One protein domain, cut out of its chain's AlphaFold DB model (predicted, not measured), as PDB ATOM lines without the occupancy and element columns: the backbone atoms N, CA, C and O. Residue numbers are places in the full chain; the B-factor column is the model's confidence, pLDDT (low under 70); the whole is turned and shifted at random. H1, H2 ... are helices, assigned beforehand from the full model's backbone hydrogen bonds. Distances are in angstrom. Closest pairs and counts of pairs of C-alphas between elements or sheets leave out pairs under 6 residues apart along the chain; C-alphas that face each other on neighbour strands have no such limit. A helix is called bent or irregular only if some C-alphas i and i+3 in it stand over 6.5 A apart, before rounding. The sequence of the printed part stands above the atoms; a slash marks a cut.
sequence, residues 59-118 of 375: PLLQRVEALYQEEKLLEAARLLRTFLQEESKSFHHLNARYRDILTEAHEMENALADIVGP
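Overview. This is residues 59 to 118 of the 375 residues of an uncharacterized protein of Fistulifera solaris (UniProt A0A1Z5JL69). Two short helices, H1 and H2, fold back on each other as a helical hairpin, and one long helix, H3, packs steeply across H2 with residues 98 to 105 and then runs out beyond the hairpin as an arm. H2 has H1 on one side and H3 on another; a long loop, residues 84 to 95, leads from the end of H2 to the beginning of H3, and its residues 85 to 90 stick out, as do residues 110 to 118 at the far end, of which 110 to 116 belong to H3. The printed part has 60 residues with three named helices, H1, H2 and H3 in that order along the chain, and no named strand; the class is all helix. The whole is only just compact, close to loose, with a radius of gyration of the C-alphas of 12.3 A. Its outline is elongated, with spans of 40 by 25 by 17 A, and the arm of H3 makes much of the length.

Arrangement. H1, residues 59 to 69, and H2, residues 73 to 83, touch, with 12 pairs of C-alphas within 8 A. Their closest C-alphas are those of Val 64 and Ala 76, 4.7 A apart. They run opposite ways at a shallow tilt of 17 degrees, with their centres 9.4 A apart, and form a helical hairpin. H3, residues 96 to 116, touches H2 with residues 98 to 105 alone, in 10 pairs of C-alphas within 8 A. The closest C-alphas of H2 and H3 are those of Ala 77 and Leu 102, 5.5 A apart. H2 and H3 run opposite ways at a steep tilt of 59 degrees, and their centres are 11.0 A apart. H1 and H3 are near each other: no pair of their C-alphas is within 8 A, but 7 pairs are within 10 A. In H1, H2 and H3 every pair of O of residue i and N of residue i+4 is within hydrogen-bond range.

Along the chain. H1 begins at Pro 59, whose C-alpha is at (155.368, 136.939, 194.760), and runs to Gln 69, 15.4 A from first to last C-alpha. After a tight link of 3 residues, H2 runs from Leu 73 to Phe 83, also 15.4 A; its first C-alpha is at (156.417, 140.810, 177.819). Residues 84 to 95 hold no named element. H3, the longest helix with 21 residues, begins at Ala 96, with its C-alpha at (145.019, 130.568, 181.103). It ends at Val 116, with its C-alpha at (166.682, 140.624, 162.770), 30.1 A from its first. None of the three helices is bent or irregular.

Size, cuts and confidence. The two C-alphas farthest apart are those of Pro 59 and Pro 118, the first and last printed residues, at 40.2 A. Residues 85 to 90 and residues 110 to 118 stand free, and the body without them has 45 residues, spans 24 by 24 by 17 A and has a radius of gyration of 9.4 A. The link from H2 to H3 is long, with 12 residues, and their C-alphas lie 10 to 18 A from the mean of the C-alphas. The printed part has no cut. The mean pLDDT of the printed part is 88.8. The model's confidence is low, under 70, at residues 87 to 93, which lie in the long link.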
ATOM      1  N   PRO A  59     154.497 135.798 195.046       85.88
ATOM      2  CA  PRO A  59     155.368 136.939 194.760       85.88
ATOM      3  C   PRO A  59     155.941 136.920 193.337       85.88
ATOM      4  O   PRO A  59     156.067 137.970 192.705       85.88
ATOM      5  N   LEU A  60     156.268 135.733 192.810       87.31
ATOM      6  CA  LEU A  60     156.799 135.588 191.453       87.31
ATOM      7  C   LEU A  60     155.728 135.927 190.421       87.31
ATOM      8  O   LEU A  60     155.982 136.699 189.500       87.31
ATOM      9  N   LEU A  61     154.522 135.394 190.591       87.94
ATOM     10  CA  LEU A  61     153.417 135.646 189.673       87.94
ATOM     11  C   LEU A  61     152.957 137.110 189.715       87.94
ATOM     12  O   LEU A  61     152.721 137.709 188.669       87.94
ATOM     13  N   GLN A  62     152.952 137.743 190.892       90.81
ATOM     14  CA  GLN A  62     152.752 139.192 191.004       90.81
ATOM     15  C   GLN A  62     153.829 139.984 190.251       90.81
ATOM     16  O   GLN A  62     153.524 141.003 189.629       90.81
ATOM     17  N   ARG A  63     155.087 139.521 190.268       93.94
ATOM     18  CA  ARG A  63     156.167 140.147 189.497       93.94
ATOM     19  C   ARG A  63     155.984 139.961 187.991       93.94
ATOM     20  O   ARG A  63     156.207 140.923 187.260       93.94
ATOM     21  N   VAL A  64     155.564 138.782 187.533       94.19
ATOM     22  CA  VAL A  64     155.212 138.524 186.122       94.19
ATOM     23  C   VAL A  64     154.135 139.502 185.660       94.19
ATOM     24  O   VAL A  64     154.287 140.131 184.616       94.19
ATOM     25  N   GLU A  65     153.089 139.690 186.463       92.75
ATOM     26  CA  GLU A  65     152.015 140.630 186.142       92.75
ATOM     27  C   GLU A  65     152.497 142.078 186.094       92.75
ATOM     28  O   GLU A  65     152.168 142.805 185.159       92.75
ATOM     29  N   ALA A  66     153.320 142.496 187.058       94.00
ATOM     30  CA  ALA A  66     153.904 143.833 187.052       94.00
ATOM     31  C   ALA A  66     154.745 144.082 185.787       94.00
ATOM     32  O   ALA A  66     154.608 145.129 185.162       94.00
ATOM     33  N   LEU A  67     155.565 143.106 185.379       95.12
ATOM     34  CA  LEU A  67     156.358 143.182 184.149       95.12
ATOM     35  C   LEU A  67     155.471 143.271 182.903       95.12
ATOM     36  O   LEU A  67     155.713 144.111 182.039       95.12
ATOM     37  N   TYR A  68     154.416 142.459 182.825       92.88
ATOM     38  CA  TYR A  68     153.482 142.499 181.700       92.88
ATOM     39  C   TYR A  68     152.791 143.869 181.582       92.88
ATOM     40  O   TYR A  68     152.721 144.430 180.495       92.88
ATOM     41  N   GLN A  69     152.371 144.476 182.700       91.31
ATOM     42  CA  GLN A  69     151.793 145.833 182.715       91.31
ATOM     43  C   GLN A  69     152.803 146.949 182.381       91.31
ATOM     44  O   GLN A  69     152.414 148.072 182.047       91.31
ATOM     45  N   GLU A  70     154.100 146.665 182.481       92.19
ATOM     46  CA  GLU A  70     155.185 147.569 182.092       92.19
ATOM     47  C   GLU A  70     155.611 147.403 180.623       92.19
ATOM     48  O   GLU A  70     156.597 148.015 180.221       92.19
ATOM     49  N   GLU A  71     154.862 146.634 179.820       95.00
ATOM     50  CA  GLU A  71     155.189 146.263 178.431       95.00
ATOM     51  C   GLU A  71     156.468 145.414 178.309       95.00
ATOM     52  O   GLU A  71     157.083 145.320 177.246       95.00
ATOM     53  N   LYS A  72     156.873 144.743 179.393       95.75
ATOM     54  CA  LYS A  72     158.060 143.875 179.454       95.75
ATOM     55  C   LYS A  72     157.689 142.408 179.241       95.75
ATOM     56  O   LYS A  72     158.054 141.534 180.030       95.75
ATOM     57  N   LEU A  73     156.944 142.138 178.166       96.94
ATOM     58  CA  LEU A  73     156.417 140.810 177.819       96.94
ATOM     59  C   LEU A  73     157.491 139.713 177.870       96.94
ATOM     60  O   LEU A  73     157.285 138.656 178.464       96.94
ATOM     61  N   LEU A  74     158.645 139.954 177.247       97.62
ATOM     62  CA  LEU A  74     159.696 138.942 177.135       97.62
ATOM     63  C   LEU A  74     160.416 138.705 178.470       97.62
ATOM     64  O   LEU A  74     160.776 137.566 178.767       97.62
ATOM     65  N   GLU A  75     160.571 139.734 179.310       97.00
ATOM     66  CA  GLU A  75     161.077 139.582 180.681       97.00
ATOM     67  C   GLU A  75     160.091 138.768 181.537       97.00
ATOM     68  O   GLU A  75     160.491 137.819 182.215       97.00
ATOM     69  N   ALA A  76     158.791 139.069 181.439       96.69
ATOM     70  CA  ALA A  76     157.732 138.319 182.113       96.69
ATOM     71  C   ALA A  76     157.734 136.837 181.693       96.69
ATOM     72  O   ALA A  76     157.690 135.940 182.539       96.69
ATOM     73  N   ALA A  77     157.865 136.565 180.392       96.62
ATOM     74  CA  ALA A  77     157.932 135.211 179.858       96.62
ATOM     75  C   ALA A  77     159.198 134.457 180.291       96.62
ATOM     76  O   ALA A  77     159.121 133.264 180.585       96.62
ATOM     77  N   ARG A  78     160.361 135.120 180.376       95.62
ATOM     78  CA  ARG A  78     161.580 134.508 180.941       95.62
ATOM     79  C   ARG A  78     161.362 134.079 182.383       95.62
ATOM     80  O   ARG A  78     161.686 132.942 182.714       95.62
ATOM     81  N   LEU A  79     160.769 134.947 183.201       93.69
ATOM     82  CA  LEU A  79     160.491 134.647 184.603       93.69
ATOM     83  C   LEU A  79     159.518 133.462 184.751       93.69
ATOM     84  O   LEU A  79     159.778 132.551 185.537       93.69
ATOM     85  N   LEU A  80     158.460 133.413 183.933       92.69
ATOM     86  CA  LEU A  80     157.551 132.258 183.864       92.69
ATOM     87  C   LEU A  80     158.261 130.973 183.417       92.69
ATOM     88  O   LEU A  80     157.995 129.898 183.947       92.69
ATOM     89  N   ARG A  81     159.181 131.051 182.452       91.75
ATOM     90  CA  ARG A  81     159.951 129.882 181.997       91.75
ATOM     91  C   ARG A  81     160.909 129.378 183.076       91.75
ATOM     92  O   ARG A  81     161.062 128.168 183.190       91.75
ATOM     93  N   THR A  82     161.510 130.258 183.879       88.31
ATOM     94  CA  THR A  82     162.313 129.860 185.049       88.31
ATOM     95  C   THR A  82     161.460 129.123 186.077       88.31
ATOM     96  O   THR A  82     161.867 128.074 186.562       88.31
ATOM     97  N   PHE A  83     160.246 129.609 186.341       83.44
ATOM     98  CA  PHE A  83     159.290 128.942 187.227       83.44
ATOM     99  C   PHE A  83     158.916 127.526 186.755       83.44
ATOM    100  O   PHE A  83     158.816 126.604 187.562       83.44
ATOM    101  N   LEU A  84     158.748 127.330 185.444       85.06
ATOM    102  CA  LEU A  84     158.428 126.026 184.848       85.06
ATOM    103  C   LEU A  84     159.607 125.036 184.812       85.06
ATOM    104  O   LEU A  84     159.403 123.870 184.491       85.06
ATOM    105  N   GLN A  85     160.837 125.478 185.091       81.69
ATOM    106  CA  GLN A  85     162.010 124.594 185.141       81.69
ATOM    107  C   GLN A  85     162.151 123.862 186.483       81.69
ATOM    108  O   GLN A  85     162.962 122.944 186.589       81.69
ATOM    109  N   GLU A  86     161.379 124.240 187.502       78.69
ATOM    110  CA  GLU A  86     161.356 123.542 188.786       78.69
ATOM    111  C   GLU A  86     160.646 122.182 188.636       78.69
ATOM    112  O   GLU A  86     159.527 122.114 188.131       78.69
ATOM    113  N   GLU A  87     161.292 121.092 189.081       58.00
ATOM    114  CA  GLU A  87     160.931 119.683 188.791       58.00
ATOM    115  C   GLU A  87     159.480 119.272 189.135       58.00
ATOM    116  O   GLU A  87     159.014 118.219 188.699       58.00
ATOM    117  N   SER A  88     158.744 120.085 189.896       65.00
ATOM    118  CA  SER A  88     157.360 119.845 190.324       65.00
ATOM    119  C   SER A  88     156.297 120.651 189.559       65.00
ATOM    120  O   SER A  88     155.098 120.429 189.763       65.00
ATOM    121  N   LYS A  89     156.687 121.586 188.682       68.06
ATOM    122  CA  LYS A  89     155.772 122.550 188.052       68.06
ATOM    123  C   LYS A  89     155.596 122.258 186.562       68.06
ATOM    124  O   LYS A  89     156.530 122.311 185.776       68.06
ATOM    125  N   SER A  90     154.360 121.947 186.166       67.81
ATOM    126  CA  SER A  90     153.987 121.691 184.770       67.81
ATOM    127  C   SER A  90     153.328 122.916 184.138       67.81
ATOM    128  O   SER A  90     152.636 123.679 184.810       67.81
ATOM    129  N   PHE A  91     153.452 123.056 182.816       63.44
ATOM    130  CA  PHE A  91     152.731 124.049 182.008       63.44
ATOM    131  C   PHE A  91     151.206 124.005 182.234       63.44
ATOM    132  O   PHE A  91     150.529 125.033 182.210       63.44
ATOM    133  N   HIS A  92     150.658 122.823 182.537       65.19
ATOM    134  CA  HIS A  92     149.239 122.640 182.857       65.19
ATOM    135  C   HIS A  92     148.833 123.156 184.249       65.19
ATOM    136  O   HIS A  92     147.640 123.213 184.551       65.19
ATOM    137  N   HIS A  93     149.794 123.518 185.107       69.25
ATOM    138  CA  HIS A  93     149.532 124.140 186.409       69.25
ATOM    139  C   HIS A  93     149.388 125.662 186.318       69.25
ATOM    140  O   HIS A  93     148.894 126.280 187.256       69.25
ATOM    141  N   LEU A  94     149.774 126.271 185.195       78.88
ATOM    142  CA  LEU A  94     149.517 127.686 184.956       78.88
ATOM    143  C   LEU A  94     148.020 127.926 184.722       78.88
ATOM    144  O   LEU A  94     147.310 127.066 184.197       78.88
ATOM    145  N   ASN A  95     147.521 129.106 185.080       83.94
ATOM    146  CA  ASN A  95     146.201 129.542 184.628       83.94
ATOM    147  C   ASN A  95     146.251 129.923 183.128       83.94
ATOM    148  O   ASN A  95     147.321 129.947 182.516       83.94
ATOM    149  N   ALA A  96     145.091 130.193 182.520       86.44
ATOM    150  CA  ALA A  96     145.019 130.568 181.103       86.44
ATOM    151  C   ALA A  96     145.864 131.815 180.791       86.44
ATOM    152  O   ALA A  96     146.681 131.784 179.880       86.44
ATOM    153  N   ARG A  97     145.779 132.839 181.646       88.50
ATOM    154  CA  ARG A  97     146.500 134.108 181.494       88.50
ATOM    155  C   ARG A  97     148.015 133.937 181.339       88.50
ATOM    156  O   ARG A  97     148.599 134.511 180.427       88.50
ATOM    157  N   TYR A  98     148.671 133.133 182.175       91.62
ATOM    158  CA  TYR A  98     150.124 132.931 182.056       91.62
ATOM    159  C   TYR A  98     150.512 132.099 180.826       91.62
ATOM    160  O   TYR A  98     151.600 132.284 180.281       91.62
ATOM    161  N   ARG A  99     149.633 131.201 180.360       90.62
ATOM    162  CA  ARG A  99     149.836 130.510 179.076       90.62
ATOM    163  C   ARG A  99     149.717 131.469 177.895       90.62
ATOM    164  O   ARG A  99     150.504 131.352 176.957       90.62
ATOM    165  N   ASP A 100     148.798 132.426 177.966       91.00
ATOM    166  CA  ASP A 100     148.631 133.451 176.934       91.00
ATOM    167  C   ASP A 100     149.882 134.337 176.849       91.00
ATOM    168  O   ASP A 100     150.417 134.517 175.761       91.00
ATOM    169  N   ILE A 101     150.442 134.762 177.993       94.44
ATOM    170  CA  ILE A 101     151.721 135.500 178.050       94.44
ATOM    171  C   ILE A 101     152.852 134.713 177.373       94.44
ATOM    172  O   ILE A 101     153.631 135.273 176.603       94.44
ATOM    173  N   LEU A 102     152.968 133.409 177.646       95.44
ATOM    174  CA  LEU A 102     154.006 132.572 177.035       95.44
ATOM    175  C   LEU A 102     153.808 132.397 175.524       95.44
ATOM    176  O   LEU A 102     154.798 132.381 174.789       95.44
ATOM    177  N   THR A 103     152.557 132.279 175.077       93.88
ATOM    178  CA  THR A 103     152.198 132.199 173.654       93.88
ATOM    179  C   THR A 103     152.536 133.505 172.941       93.88
ATOM    180  O   THR A 103     153.276 133.491 171.960       93.88
ATOM    181  N   GLU A 104     152.095 134.643 173.482       94.50
ATOM    182  CA  GLU A 104     152.366 135.974 172.929       94.50
ATOM    183  C   GLU A 104     153.875 136.254 172.868       94.50
ATOM    184  O   GLU A 104     154.394 136.732 171.857       94.50
ATOM    185  N   ALA A 105     154.615 135.883 173.917       97.31
ATOM    186  CA  ALA A 105     156.067 136.009 173.937       97.31
ATOM    187  C   ALA A 105     156.750 135.131 172.881       97.31
ATOM    188  O   ALA A 105     157.712 135.574 172.257       97.31
ATOM    189  N   HIS A 106     156.261 133.910 172.652       96.94
ATOM    190  CA  HIS A 106     156.797 133.043 171.606       96.94
ATOM    191  C   HIS A 106     156.575 133.636 170.206       96.94
ATOM    192  O   HIS A 106     157.499 133.670 169.392       96.94
ATOM    193  N   GLU A 107     155.379 134.160 169.936       95.44
ATOM    194  CA  GLU A 107     155.070 134.836 168.674       95.44
ATOM    195  C   GLU A 107     155.938 136.088 168.467       95.44
ATOM    196  O   GLU A 107     156.483 136.299 167.381       95.44
ATOM    197  N   MET A 108     156.140 136.882 169.523       97.19
ATOM    198  CA  MET A 108     157.034 138.041 169.511       97.19
ATOM    199  C   MET A 108     158.495 137.649 169.243       97.19
ATOM    200  O   MET A 108     159.182 138.298 168.455       97.19
ATOM    201  N   GLU A 109     158.990 136.580 169.869       97.12
ATOM    202  CA  GLU A 109     160.346 136.064 169.645       97.12
ATOM    203  C   GLU A 109     160.551 135.594 168.201       97.12
ATOM    204  O   GLU A 109     161.604 135.867 167.619       97.12
ATOM    205  N   ASN A 110     159.543 134.950 167.607       95.75
ATOM    206  CA  ASN A 110     159.566 134.556 166.199       95.75
ATOM    207  C   ASN A 110     159.613 135.787 165.283       95.75
ATOM    208  O   ASN A 110     160.463 135.849 164.393       95.75
ATOM    209  N   ALA A 111     158.777 136.800 165.540       95.56
ATOM    210  CA  ALA A 111     158.792 138.056 164.789       95.56
ATOM    211  C   ALA A 111     160.146 138.786 164.905       95.56
ATOM    212  O   ALA A 111     160.683 139.279 163.911       95.56
ATOM    213  N   LEU A 112     160.747 138.799 166.102       96.31
ATOM    214  CA  LEU A 112     162.081 139.352 166.341       96.31
ATOM    215  C   LEU A 112     163.174 138.596 165.579       96.31
ATOM    216  O   LEU A 112     164.036 139.221 164.961       96.31
ATOM    217  N   ALA A 113     163.157 137.263 165.612       94.75
ATOM    218  CA  ALA A 113     164.112 136.451 164.862       94.75
ATOM    219  C   ALA A 113     163.996 136.715 163.352       94.75
ATOM    220  O   ALA A 113     165.008 136.848 162.661       94.75
ATOM    221  N   ASP A 114     162.768 136.864 162.860       93.12
ATOM    222  CA  ASP A 114     162.457 137.062 161.451       93.12
ATOM    223  C   ASP A 114     162.828 138.465 160.921       93.12
ATOM    224  O   ASP A 114     163.283 138.606 159.777       93.12
ATOM    225  N   ILE A 115     162.682 139.515 161.741       94.56
ATOM    226  CA  ILE A 115     163.082 140.886 161.376       94.56
ATOM    227  C   ILE A 115     164.584 141.143 161.558       94.56
ATOM    228  O   ILE A 115     165.168 141.903 160.787       94.56
ATOM    229  N   VAL A 116     165.230 140.502 162.541       92.94
ATOM    230  CA  VAL A 116     166.682 140.624 162.770       92.94
ATOM    231  C   VAL A 116     167.482 139.765 161.793       92.94
ATOM    232  O   VAL A 116     168.577 140.164 161.394       92.94
ATOM    233  N   GLY A 117     166.947 138.605 161.397       87.44
ATOM    234  CA  GLY A 117     167.574 137.702 160.436       87.44
ATOM    235  C   GLY A 117     167.867 138.371 159.087       87.44
ATOM    236  O   GLY A 117     167.347 139.453 158.798       87.44
ATOM    237  N   PRO A 118     168.711 137.771 158.233       81.69
ATOM    238  CA  PRO A 118     168.996 138.329 156.915       81.69
ATOM    239  C   PRO A 118     167.732 138.347 156.031       81.69
ATOM    240  O   PRO A 118     166.866 137.480 156.175       81.69
TER     241      PRO A 118